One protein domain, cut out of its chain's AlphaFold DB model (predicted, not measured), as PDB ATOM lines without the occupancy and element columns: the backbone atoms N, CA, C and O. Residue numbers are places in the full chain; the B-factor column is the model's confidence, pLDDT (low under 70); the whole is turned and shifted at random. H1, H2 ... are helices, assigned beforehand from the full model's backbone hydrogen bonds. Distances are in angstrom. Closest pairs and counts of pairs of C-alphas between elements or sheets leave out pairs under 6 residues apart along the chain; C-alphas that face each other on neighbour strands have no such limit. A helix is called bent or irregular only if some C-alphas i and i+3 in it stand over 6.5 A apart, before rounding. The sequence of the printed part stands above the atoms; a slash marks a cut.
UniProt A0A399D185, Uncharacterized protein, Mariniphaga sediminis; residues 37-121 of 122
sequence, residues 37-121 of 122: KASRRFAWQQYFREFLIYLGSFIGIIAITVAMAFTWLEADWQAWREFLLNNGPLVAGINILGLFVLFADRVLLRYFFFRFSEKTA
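Overview. This is residues 37 to 121 of the 122 residues of an uncharacterized protein of Mariniphaga sediminis (UniProt A0A399D185). Picture a long, narrow, open frame of helices: H1 makes one long side, the bent helix H3 comes back as the other, and short H2 spans the wide end between them. The two long sides meet near the start of H1, beside the arm H3b, and spread apart along H3a toward H2. The printed part has 85 residues, with three named helices in the order H1, H2, H3 and no named strand, an all-helix make-up. It is extended, with a radius of gyration of the C-alphas of 18.5 A, a rod spanning 59 by 25 by 16 A.

Along the chain. Find C-alpha 37 at (-27.065, 38.042, -13.003); from there H1, residues 37 to 72, runs 52.4 A. Next comes H2, residues 77 to 86, 14.2 A long. H3, residues 88 to 119, was assigned as one helix by its hydrogen bonds but is bent: C-alphas 106 and 109 are 6.5 A apart. Its arm H3a, residues 88 to 106, runs 26.5 A, and H3b, residues 109 to 119, runs 15.5 A to C-alpha 119 at (-20.137, 27.551, -17.842).

Arrangement. Look first at Trp 44 and Tyr 111, the closest C-alphas of H1 and H3b, 6.7 A apart; these touch through residues 43 to 47 of H1 alone, opposite ways at a shallow tilt of 13 degrees. H1 and H3a only just touch, with 3 pairs of C-alphas within 8 A, the closest Phe 51 and Arg 106 at 6.2 A, at a steep tilt of 42 degrees. H2 is close to H3a but not clearly touching, the C-alphas of Leu 84 and Val 91 being closest at 7.1 A. In H1, H2 and H3a every O i to N i+4 pair is within hydrogen-bond range; in H3b, 6 of 7.

Size, cuts and confidence. The farthest C-alphas, Glu 74 and Ala 121, are 59.6 A apart. The printed part has no cut, both links are tight, and pLDDT is under 70 at residues 116 to 121.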
ATOM      1  N   LYS A  37     -25.644  38.067 -13.388       80.12
ATOM      2  CA  LYS A  37     -27.065  38.042 -13.003       80.12
ATOM      3  C   LYS A  37     -27.899  39.017 -13.837       80.12
ATOM      4  O   LYS A  37     -29.035  38.693 -14.192       80.12
ATOM      5  N   ALA A  38     -27.350  40.193 -14.136       82.44
ATOM      6  CA  ALA A  38     -27.991  41.190 -14.981       82.44
ATOM      7  C   ALA A  38     -28.097  40.699 -16.431       82.44
ATOM      8  O   ALA A  38     -29.203  40.691 -16.974       82.44
ATOM      9  N   SER A  39     -27.001  40.213 -17.021       82.25
ATOM     10  CA  SER A  39     -26.957  39.696 -18.396       82.25
ATOM     11  C   SER A  39     -27.991  38.588 -18.604       82.25
ATOM     12  O   SER A  39     -28.785  38.647 -19.540       82.25
ATOM     13  N   ARG A  40     -28.088  37.643 -17.662       81.56
ATOM     14  CA  ARG A  40     -29.052  36.540 -17.716       81.56
ATOM     15  C   ARG A  40     -30.498  37.019 -17.688       81.56
ATOM     16  O   ARG A  40     -31.345  36.464 -18.387       81.56
ATOM     17  N   ARG A  41     -30.801  38.042 -16.883       82.25
ATOM     18  CA  ARG A  41     -32.148  38.627 -16.817       82.25
ATOM     19  C   ARG A  41     -32.501  39.341 -18.120       82.25
ATOM     20  O   ARG A  41     -33.613  39.160 -18.611       82.25
ATOM     21  N   PHE A  42     -31.565  40.105 -18.681       84.62
ATOM     22  CA  PHE A  42     -31.751  40.779 -19.965       84.62
ATOM     23  C   PHE A  42     -31.936  39.781 -21.112       84.62
ATOM     24  O   PHE A  42     -32.890  39.917 -21.874       84.62
ATOM     25  N   ALA A  43     -31.106  38.737 -21.182       84.25
ATOM     26  CA  ALA A  43     -31.224  37.685 -22.190       84.25
ATOM     27  C   ALA A  43     -32.598  36.999 -22.132       84.25
ATOM     28  O   ALA A  43     -33.259  36.836 -23.156       84.25
ATOM     29  N   TRP A  44     -33.082  36.670 -20.930       83.06
ATOM     30  CA  TRP A  44     -34.400  36.055 -20.763       83.06
ATOM     31  C   TRP A  44     -35.539  36.969 -21.231       83.06
ATOM     32  O   TRP A  44     -36.438  36.524 -21.944       83.06
ATOM     33  N   GLN A  45     -35.481  38.259 -20.886       85.62
ATOM     34  CA  GLN A  45     -36.457  39.241 -21.363       85.62
ATOM     35  C   GLN A  45     -36.424  39.395 -22.884       85.62
ATOM     36  O   GLN A  45     -37.481  39.492 -23.506       85.62
ATOM     37  N   GLN A  46     -35.235  39.391 -23.484       87.56
ATOM     38  CA  GLN A  46     -35.086  39.486 -24.929       87.56
ATOM     39  C   GLN A  46     -35.691  38.270 -25.637       87.56
ATOM     40  O   GLN A  46     -36.531  38.448 -26.516       87.56
ATOM     41  N   TYR A  47     -35.348  37.047 -25.221       86.56
ATOM     42  CA  TYR A  47     -35.901  35.831 -25.831       86.56
ATOM     43  C   TYR A  47     -37.416  35.749 -25.684       86.56
ATOM     44  O   TYR A  47     -38.113  35.379 -26.629       86.56
ATOM     45  N   PHE A  48     -37.947  36.145 -24.527       87.00
ATOM     46  CA  PHE A  48     -39.388  36.189 -24.319       87.00
ATOM     47  C   PHE A  48     -40.067  37.221 -25.228       87.00
ATOM     48  O   PHE A  48     -41.119  36.946 -25.803       87.00
ATOM     49  N   ARG A  49     -39.457  38.396 -25.415       89.50
ATOM     50  CA  ARG A  49     -39.983  39.431 -26.313       89.50
ATOM     51  C   ARG A  49     -39.972  38.978 -27.770       89.50
ATOM     52  O   ARG A  49     -40.968  39.168 -28.460       89.50
ATOM     53  N   GLU A  50     -38.887  38.357 -28.223       88.25
ATOM     54  CA  GLU A  50     -38.804  37.764 -29.562       88.25
ATOM     55  C   GLU A  50     -39.884  36.694 -29.757       88.25
ATOM     56  O   GLU A  50     -40.595  36.709 -30.759       88.25
ATOM     57  N   PHE A  51     -40.070  35.812 -28.771       89.44
ATOM     58  CA  PHE A  51     -41.132  34.810 -28.790       89.44
ATOM     59  C   PHE A  51     -42.527  35.435 -28.918       89.44
ATOM     60  O   PHE A  51     -43.307  34.994 -29.758       89.44
ATOM     61  N   LEU A  52     -42.835  36.488 -28.154       89.81
ATOM     62  CA  LEU A  52     -44.122  37.186 -28.249       89.81
ATOM     63  C   LEU A  52     -44.352  37.822 -29.623       89.81
ATOM     64  O   LEU A  52     -45.477  37.803 -30.112       89.81
ATOM     65  N   ILE A  53     -43.307  38.362 -30.257       90.25
ATOM     66  CA  ILE A  53     -43.407  38.924 -31.610       90.25
ATOM     67  C   ILE A  53     -43.761  37.824 -32.616       90.25
ATOM     68  O   ILE A  53     -44.674  38.007 -33.420       90.25
ATOM     69  N   TYR A  54     -43.094  36.667 -32.548       87.31
ATOM     70  CA  TYR A  54     -43.409  35.525 -33.413       87.31
ATOM     71  C   TYR A  54     -44.799  34.943 -33.146       87.31
ATOM     72  O   TYR A  54     -45.514  34.583 -34.077       87.31
ATOM     73  N   LEU A  55     -45.203  34.861 -31.880       89.69
ATOM     74  CA  LEU A  55     -46.534  34.390 -31.518       89.69
ATOM     75  C   LEU A  55     -47.610  35.351 -32.035       89.69
ATOM     76  O   LEU A  55     -48.607  34.916 -32.604       89.69
ATOM     77  N   GLY A  56     -47.384  36.657 -31.891       91.81
ATOM     78  CA  GLY A  56     -48.277  37.691 -32.398       91.81
ATOM     79  C   GLY A  56     -48.422  37.648 -33.917       91.81
ATOM     80  O   GLY A  56     -49.543  37.715 -34.417       91.81
ATOM     81  N   SER A  57     -47.324  37.476 -34.661       92.38
ATOM     82  CA  SER A  57     -47.394  37.351 -36.122       92.38
ATOM     83  C   SER A  57     -48.133  36.085 -36.555       92.38
ATOM     84  O   SER A  57     -48.971  36.148 -37.453       92.38
ATOM     85  N   PHE A  58     -47.904  34.962 -35.875       90.12
ATOM     86  CA  PHE A  58     -48.620  33.715 -36.131       90.12
ATOM     87  C   PHE A  58     -50.131  33.848 -35.879       90.12
ATOM     88  O   PHE A  58     -50.935  33.496 -36.741       90.12
ATOM     89  N   ILE A  59     -50.527  34.428 -34.741       93.50
ATOM     90  CA  ILE A  59     -51.937  34.711 -34.428       93.50
ATOM     91  C   ILE A  59     -52.542  35.667 -35.462       93.50
ATOM     92  O   ILE A  59     -53.676  35.461 -35.887       93.50
ATOM     93  N   GLY A  60     -51.789  36.675 -35.910       95.38
ATOM     94  CA  GLY A  60     -52.223  37.601 -36.956       95.38
ATOM     95  C   GLY A  60     -52.566  36.893 -38.269       95.38
ATOM     96  O   GLY A  60     -53.615  37.158 -38.852       95.38
ATOM     97  N   ILE A  61     -51.737  35.939 -38.702       94.88
ATOM     98  CA  ILE A  61     -51.997  35.132 -39.905       94.88
ATOM     99  C   ILE A  61     -53.269  34.292 -39.735       94.88
ATOM    100  O   ILE A  61     -54.108  34.253 -40.639       94.88
ATOM    101  N   ILE A  62     -53.449  33.654 -38.573       93.06
ATOM    102  CA  ILE A  62     -54.670  32.891 -38.272       93.06
ATOM    103  C   ILE A  62     -55.893  33.809 -38.327       93.06
ATOM    104  O   ILE A  62     -56.873  33.468 -38.981       93.06
ATOM    105  N   ALA A  63     -55.830  34.985 -37.700       94.56
ATOM    106  CA  ALA A  63     -56.938  35.935 -37.670       94.56
ATOM    107  C   ALA A  63     -57.348  36.394 -39.077       94.56
ATOM    108  O   ALA A  63     -58.536  36.430 -39.385       94.56
ATOM    109  N   ILE A  64     -56.377  36.682 -39.951       95.31
ATOM    110  CA  ILE A  64     -56.636  37.040 -41.352       95.31
ATOM    111  C   ILE A  64     -57.287  35.871 -42.101       95.31
ATOM    112  O   ILE A  64     -58.240  36.067 -42.850       95.31
ATOM    113  N   THR A  65     -56.797  34.650 -41.882       93.00
ATOM    114  CA  THR A  65     -57.336  33.441 -42.524       93.00
ATOM    115  C   THR A  65     -58.778  33.186 -42.094       93.00
ATOM    116  O   THR A  65     -59.639  32.927 -42.930       93.00
ATOM    117  N   VAL A  66     -59.056  33.320 -40.796       90.69
ATOM    118  CA  VAL A  66     -60.404  33.231 -40.227       90.69
ATOM    119  C   VAL A  66     -61.301  34.307 -40.832       90.69
ATOM    120  O   VAL A  66     -62.379  33.985 -41.321       90.69
ATOM    121  N   ALA A  67     -60.849  35.562 -40.872       91.69
ATOM    122  CA  ALA A  67     -61.615  36.650 -41.470       91.69
ATOM    123  C   ALA A  67     -61.976  36.346 -42.930       91.69
ATOM    124  O   ALA A  67     -63.145  36.439 -43.282       91.69
ATOM    125  N   MET A  68     -61.016  35.895 -43.747       91.88
ATOM    126  CA  MET A  68     -61.284  35.484 -45.129       91.88
ATOM    127  C   MET A  68     -62.275  34.317 -45.221       91.88
ATOM    128  O   MET A  68     -63.155  34.333 -46.076       91.88
ATOM    129  N   ALA A  69     -62.173  33.315 -44.350       89.75
ATOM    130  CA  ALA A  69     -63.104  32.191 -44.360       89.75
ATOM    131  C   ALA A  69     -64.549  32.633 -44.071       89.75
ATOM    132  O   ALA A  69     -65.482  32.164 -44.717       89.75
ATOM    133  N   PHE A  70     -64.745  33.571 -43.146       88.69
ATOM    134  CA  PHE A  70     -66.082  34.061 -42.808       88.69
ATOM    135  C   PHE A  70     -66.625  35.096 -43.799       88.69
ATOM    136  O   PHE A  70     -67.828  35.110 -44.041       88.69
ATOM    137  N   THR A  71     -65.781  35.947 -44.388       88.81
ATOM    138  CA  THR A  71     -66.243  36.990 -45.320       88.81
ATOM    139  C   THR A  71     -66.371  36.508 -46.760       88.81
ATOM    140  O   THR A  71     -67.245  36.993 -47.470       88.81
ATOM    141  N   TRP A  72     -65.510  35.589 -47.204       86.81
ATOM    142  CA  TRP A  72     -65.432  35.166 -48.607       86.81
ATOM    143  C   TRP A  72     -66.040  33.792 -48.872       86.81
ATOM    144  O   TRP A  72     -66.559  33.567 -49.961       86.81
ATOM    145  N   LEU A  73     -65.944  32.868 -47.911       84.06
ATOM    146  CA  LEU A  73     -66.427  31.487 -48.053       84.06
ATOM    147  C   LEU A  73     -67.761  31.247 -47.332       84.06
ATOM    148  O   LEU A  73     -68.204  30.103 -47.280       84.06
ATOM    149  N   GLU A  74     -68.367  32.298 -46.762       85.25
ATOM    150  CA  GLU A  74     -69.623  32.235 -45.997       85.25
ATOM    151  C   GLU A  74     -69.622  31.108 -44.948       85.25
ATOM    152  O   GLU A  74     -70.610  30.401 -44.751       85.25
ATOM    153  N   ALA A  75     -68.478  30.905 -44.283       84.50
ATOM    154  CA  ALA A  75     -68.322  29.825 -43.317       84.50
ATOM    155  C   ALA A  75     -69.357  29.924 -42.181       84.50
ATOM    156  O   ALA A  75     -69.565  30.987 -41.593       84.50
ATOM    157  N   ASP A  76     -69.969  28.792 -41.831       88.44
ATOM    158  CA  ASP A  76     -71.006  28.754 -40.801       88.44
ATOM    159  C   ASP A  76     -70.404  28.812 -39.390       88.44
ATOM    160  O   ASP A  76     -69.767  27.873 -38.901       88.44
ATOM    161  N   TRP A  77     -70.639  29.932 -38.709       84.88
ATOM    162  CA  TRP A  77     -70.184  30.149 -37.340       84.88
ATOM    163  C   TRP A  77     -70.748  29.123 -36.347       84.88
ATOM    164  O   TRP A  77     -70.052  28.752 -35.398       84.88
ATOM    165  N   GLN A  78     -71.981  28.645 -36.544       89.44
ATOM    166  CA  GLN A  78     -72.597  27.675 -35.637       89.44
ATOM    167  C   GLN A  78     -71.895  26.321 -35.726       89.44
ATOM    168  O   GLN A  78     -71.496  25.784 -34.691       89.44
ATOM    169  N   ALA A  79     -71.635  25.836 -36.941       89.19
ATOM    170  CA  ALA A  79     -70.908  24.588 -37.164       89.19
ATOM    171  C   ALA A  79     -69.485  24.626 -36.571       89.19
ATOM    172  O   ALA A  79     -69.060  23.690 -35.891       89.19
ATOM    173  N   TRP A  80     -68.755  25.733 -36.757       87.88
ATOM    174  CA  TRP A  80     -67.422  25.910 -36.169       87.88
ATOM    175  C   TRP A  80     -67.453  25.940 -34.641       87.88
ATOM    176  O   TRP A  80     -66.601  25.333 -33.986       87.88
ATOM    177  N   ARG A  81     -68.438  26.623 -34.056       88.75
ATOM    178  CA  ARG A  81     -68.594  26.689 -32.601       88.75
ATOM    179  C   ARG A  81     -68.919  25.320 -32.011       88.75
ATOM    180  O   ARG A  81     -68.316  24.951 -31.005       88.75
ATOM    181  N   GLU A  82     -69.829  24.565 -32.620       92.44
ATOM    182  CA  GLU A  82     -70.149  23.201 -32.187       92.44
ATOM    183  C   GLU A  82     -68.940  22.276 -32.300       92.44
ATOM    184  O   GLU A  82     -68.634  21.551 -31.354       92.44
ATOM    185  N   PHE A  83     -68.190  22.353 -33.402       89.50
ATOM    186  CA  PHE A  83     -66.951  21.596 -33.564       89.50
ATOM    187  C   PHE A  83     -65.944  21.896 -32.445       89.50
ATOM    188  O   PHE A  83     -65.386  20.965 -31.857       89.50
ATOM    189  N   LEU A  84     -65.730  23.175 -32.121       89.12
ATOM    190  CA  LEU A  84     -64.799  23.599 -31.073       89.12
ATOM    191  C   LEU A  84     -65.244  23.164 -29.675       89.12
ATOM    192  O   LEU A  84     -64.397  22.808 -28.863       89.12
ATOM    193  N   LEU A  85     -66.544  23.177 -29.384       90.44
ATOM    194  CA  LEU A  85     -67.066  22.735 -28.089       90.44
ATOM    195  C   LEU A  85     -66.991  21.212 -27.946       90.44
ATOM    196  O   LEU A  85     -66.535  20.719 -26.915       90.44
ATOM    197  N   ASN A  86     -67.352  20.473 -28.995       94.12
ATOM    198  CA  ASN A  86     -67.338  19.010 -28.990       94.12
ATOM    199  C   ASN A  86     -65.916  18.436 -28.961       94.12
ATOM    200  O   ASN A  86     -65.680  17.395 -28.355       94.12
ATOM    201  N   ASN A  87     -64.952  19.133 -29.571       93.25
ATOM    202  CA  ASN A  87     -63.546  18.723 -29.610       93.25
ATOM    203  C   ASN A  87     -62.651  19.570 -28.697       93.25
ATOM    204  O   ASN A  87     -61.425  19.511 -28.813       93.25
ATOM    205  N   GLY A  88     -63.237  20.347 -27.783       89.31
ATOM    206  CA  GLY A  88     -62.531  21.325 -26.952       89.31
ATOM    207  C   GLY A  88     -61.269  20.783 -26.277       89.31
ATOM    208  O   GLY A  88     -60.214  21.397 -26.433       89.31
ATOM    209  N   PRO A  89     -61.313  19.616 -25.602       92.25
ATOM    210  CA  PRO A  89     -60.128  19.032 -24.976       92.25
ATOM    211  C   PRO A  89     -58.999  18.724 -25.967       92.25
ATOM    212  O   PRO A  89     -57.830  18.960 -25.671       92.25
ATOM    213  N   LEU A  90     -59.340  18.230 -27.159       92.06
ATOM    214  CA  LEU A  90     -58.376  17.843 -28.187       92.06
ATOM    215  C   LEU A  90     -57.763  19.088 -28.839       92.06
ATOM    216  O   LEU A  90     -56.541  19.207 -28.931       92.06
ATOM    217  N   VAL A  91     -58.601  20.057 -29.212       89.50
ATOM    218  CA  VAL A  91     -58.165  21.338 -29.782       89.50
ATOM    219  C   VAL A  91     -57.284  22.093 -28.788       89.50
ATOM    220  O   VAL A  91     -56.207  22.562 -29.161       89.50
ATOM    221  N   ALA A  92     -57.691  22.173 -27.521       89.31
ATOM    222  CA  ALA A  92     -56.894  22.793 -26.469       89.31
ATOM    223  C   ALA A  92     -55.571  22.048 -26.260       89.31
ATOM    224  O   ALA A  92     -54.524  22.687 -26.191       89.31
ATOM    225  N   GLY A  93     -55.594  20.713 -26.229       91.38
ATOM    226  CA  GLY A  93     -54.398  19.885 -26.086       91.38
ATOM    227  C   GLY A  93     -53.373  20.135 -27.191       91.38
ATOM    228  O   GLY A  93     -52.210  20.399 -26.893       91.38
ATOM    229  N   ILE A  94     -53.805  20.136 -28.456       91.44
ATOM    230  CA  ILE A  94     -52.926  20.419 -29.601       91.44
ATOM    231  C   ILE A  94     -52.369  21.843 -29.525       91.44
ATOM    232  O   ILE A  94     -51.170  22.035 -29.714       91.44
ATOM    233  N   ASN A  95     -53.208  22.838 -29.225       90.25
ATOM    234  CA  ASN A  95     -52.763  24.230 -29.140       90.25
ATOM    235  C   ASN A  95     -51.767  24.445 -27.995       90.25
ATOM    236  O   ASN A  95     -50.743  25.092 -28.196       90.25
ATOM    237  N   ILE A  96     -52.023  23.876 -26.814       93.00
ATOM    238  CA  ILE A  96     -51.119  23.964 -25.662       93.00
ATOM    239  C   ILE A  96     -49.797  23.264 -25.969       93.00
ATOM    240  O   ILE A  96     -48.738  23.819 -25.683       93.00
ATOM    241  N   LEU A  97     -49.837  22.072 -26.567       92.94
ATOM    242  CA  LEU A  97     -48.631  21.324 -26.906       92.94
ATOM    243  C   LEU A  97     -47.814  22.055 -27.976       92.94
ATOM    244  O   LEU A  97     -46.608  22.217 -27.815       92.94
ATOM    245  N   GLY A  98     -48.462  22.573 -29.019       89.25
ATOM    246  CA  GLY A  98     -47.812  23.393 -30.042       89.25
ATOM    247  C   GLY A  98     -47.193  24.666 -29.461       89.25
ATOM    248  O   GLY A  98     -46.034  24.973 -29.741       89.25
ATOM    249  N   LEU A  99     -47.922  25.368 -28.587       90.88
ATOM    250  CA  LEU A  99     -47.413  26.547 -27.887       90.88
ATOM    251  C   LEU A  99     -46.217  26.191 -26.997       90.88
ATOM    252  O   LEU A  99     -45.226  26.917 -26.991       90.88
ATOM    253  N   PHE A 100     -46.283  25.069 -26.280       90.50
ATOM    254  CA  PHE A 100     -45.192  24.586 -25.443       90.50
ATOM    255  C   PHE A 100     -43.950  24.255 -26.269       90.50
ATOM    256  O   PHE A 100     -42.858  24.661 -25.890       90.50
ATOM    257  N   VAL A 101     -44.099  23.574 -27.409       89.62
ATOM    258  CA  VAL A 101     -42.978  23.254 -28.305       89.62
ATOM    259  C   VAL A 101     -42.344  24.530 -28.857       89.62
ATOM    260  O   VAL A 101     -41.126  24.677 -28.797       89.62
ATOM    261  N   LEU A 102     -43.149  25.488 -29.325       86.38
ATOM    262  CA  LEU A 102     -42.647  26.778 -29.811       86.38
ATOM    263  C   LEU A 102     -41.940  27.572 -28.710       86.38
ATOM    264  O   LEU A 102     -40.885  28.162 -28.945       86.38
ATOM    265  N   PHE A 103     -42.498  27.575 -27.501       88.00
ATOM    266  CA  PHE A 103     -41.883  28.208 -26.342       88.00
ATOM    267  C   PHE A 103     -40.577  27.508 -25.948       88.00
ATOM    268  O   PHE A 103     -39.576  28.164 -25.659       88.00
ATOM    269  N   ALA A 104     -40.556  26.178 -25.970       87.75
ATOM    270  CA  ALA A 104     -39.376  25.398 -25.654       87.75
ATOM    271  C   ALA A 104     -38.249  25.666 -26.657       87.75
ATOM    272  O   ALA A 104     -37.127  25.941 -26.242       87.75
ATOM    273  N   ASP A 105     -38.550  25.674 -27.952       86.06
ATOM    274  CA  ASP A 105     -37.579  25.962 -29.007       86.06
ATOM    275  C   ASP A 105     -37.031  27.395 -28.915       86.06
ATOM    276  O   ASP A 105     -35.820  27.627 -28.855       86.06
ATOM    277  N   ARG A 106     -37.926  28.386 -28.844       82.69
ATOM    278  CA  ARG A 106     -37.538  29.800 -28.947       82.69
ATOM    279  C   ARG A 106     -37.058  30.416 -27.645       82.69
ATOM    280  O   ARG A 106     -36.262  31.348 -27.697       82.69
ATOM    281  N   VAL A 107     -37.510  29.919 -26.498       83.31
ATOM    282  CA  VAL A 107     -37.169  30.485 -25.185       83.31
ATOM    283  C   VAL A 107     -36.286  29.529 -24.398       83.31
ATOM    284  O   VAL A 107     -35.182  29.913 -24.015       83.31
ATOM    285  N   LEU A 108     -36.727  28.288 -24.163       82.06
ATOM    286  CA  LEU A 108     -36.005  27.378 -23.266       82.06
ATOM    287  C   LEU A 108     -34.663  26.932 -23.846       82.06
ATOM    288  O   LEU A 108     -33.654  27.068 -23.161       82.06
ATOM    289  N   LEU A 109     -34.617  26.445 -25.089       81.81
ATOM    290  CA  LEU A 109     -33.381  25.954 -25.702       81.81
ATOM    291  C   LEU A 109     -32.349  27.069 -25.853       81.81
ATOM    292  O   LEU A 109     -31.207  26.889 -25.440       81.81
ATOM    293  N   ARG A 110     -32.753  28.245 -26.351       80.62
ATOM    294  CA  ARG A 110     -31.857  29.410 -26.461       80.62
ATOM    295  C   ARG A 110     -31.302  29.837 -25.106       80.62
ATOM    296  O   ARG A 110     -30.103  30.076 -24.976       80.62
ATOM    297  N   TYR A 111     -32.151  29.873 -24.083       77.62
ATOM    298  CA  TYR A 111     -31.729  30.200 -22.727       77.62
ATOM    299  C   TYR A 111     -30.796  29.142 -22.126       77.62
ATOM    300  O   TYR A 111     -29.798  29.485 -21.492       77.62
ATOM    301  N   PHE A 112     -31.090  27.853 -22.322       77.69
ATOM    302  CA  PHE A 112     -30.217  26.773 -21.872       77.69
ATOM    303  C   PHE A 112     -28.857  26.838 -22.567       77.69
ATOM    304  O   PHE A 112     -27.841  26.738 -21.887       77.69
ATOM    305  N   PHE A 113     -28.822  27.080 -23.877       75.75
ATOM    306  CA  PHE A 113     -27.575  27.213 -24.631       75.75
ATOM    307  C   PHE A 113     -26.732  28.392 -24.132       75.75
ATOM    308  O   PHE A 113     -25.540  28.229 -23.883       75.75
ATOM    309  N   PHE A 114     -27.363  29.545 -23.882       74.94
ATOM    310  CA  PHE A 114     -26.713  30.701 -23.260       74.94
ATOM    311  C   PHE A 114     -26.100  30.341 -21.896       74.94
ATOM    312  O   PHE A 114     -24.920  30.582 -21.654       74.94
ATOM    313  N   ARG A 115     -26.870  29.671 -21.028       70.69
ATOM    314  CA  ARG A 115     -26.408  29.251 -19.695       70.69
ATOM    315  C   ARG A 115     -25.260  28.236 -19.744       70.69
ATOM    316  O   ARG A 115     -24.402  28.252 -18.864       70.69
ATOM    317  N   PHE A 116     -25.269  27.309 -20.703       65.06
ATOM    318  CA  PHE A 116     -24.213  26.302 -20.834       65.06
ATOM    319  C   PHE A 116     -22.936  26.882 -21.443       65.06
ATOM    320  O   PHE A 116     -21.859  26.545 -20.964       65.06
ATOM    321  N   SER A 117     -23.050  27.808 -22.399       60.66
ATOM    322  CA  SER A 117     -21.908  28.538 -22.965       60.66
ATOM    323  C   SER A 117     -21.133  29.323 -21.903       60.66
ATOM    324  O   SER A 117     -19.907  29.363 -21.953       60.66
ATOM    325  N   GLU A 118     -21.833  29.924 -20.938       58.31
ATOM    326  CA  GLU A 118     -21.231  30.698 -19.841       58.31
ATOM    327  C   GLU A 118     -20.429  29.802 -18.872       58.31
ATOM    328  O   GLU A 118     -19.417  30.225 -18.332       58.31
ATOM    329  N   LYS A 119     -20.832  28.531 -18.700       55.88
ATOM    330  CA  LYS A 119     -20.137  27.551 -17.842       55.88
ATOM    331  C   LYS A 119     -18.871  26.952 -18.452       55.88
ATOM    332  O   LYS A 119     -18.056  26.417 -17.715       55.88
ATOM    333  N   THR A 120     -18.741  26.959 -19.773       53.38
ATOM    334  CA  THR A 120     -17.550  26.450 -20.476       53.38
ATOM    335  C   THR A 120     -16.457  27.503 -20.656       53.38
ATOM    336  O   THR A 120     -15.366  27.156 -21.093       53.38
ATOM    337  N   ALA A 121     -16.748  28.772 -20.352       49.38
ATOM    338  CA  ALA A 121     -15.815  29.892 -20.486       49.38
ATOM    339  C   ALA A 121     -15.158  30.322 -19.155       49.38
ATOM    340  O   ALA A 121     -14.308  31.210 -19.176       49.38
TER     341      ALA A 121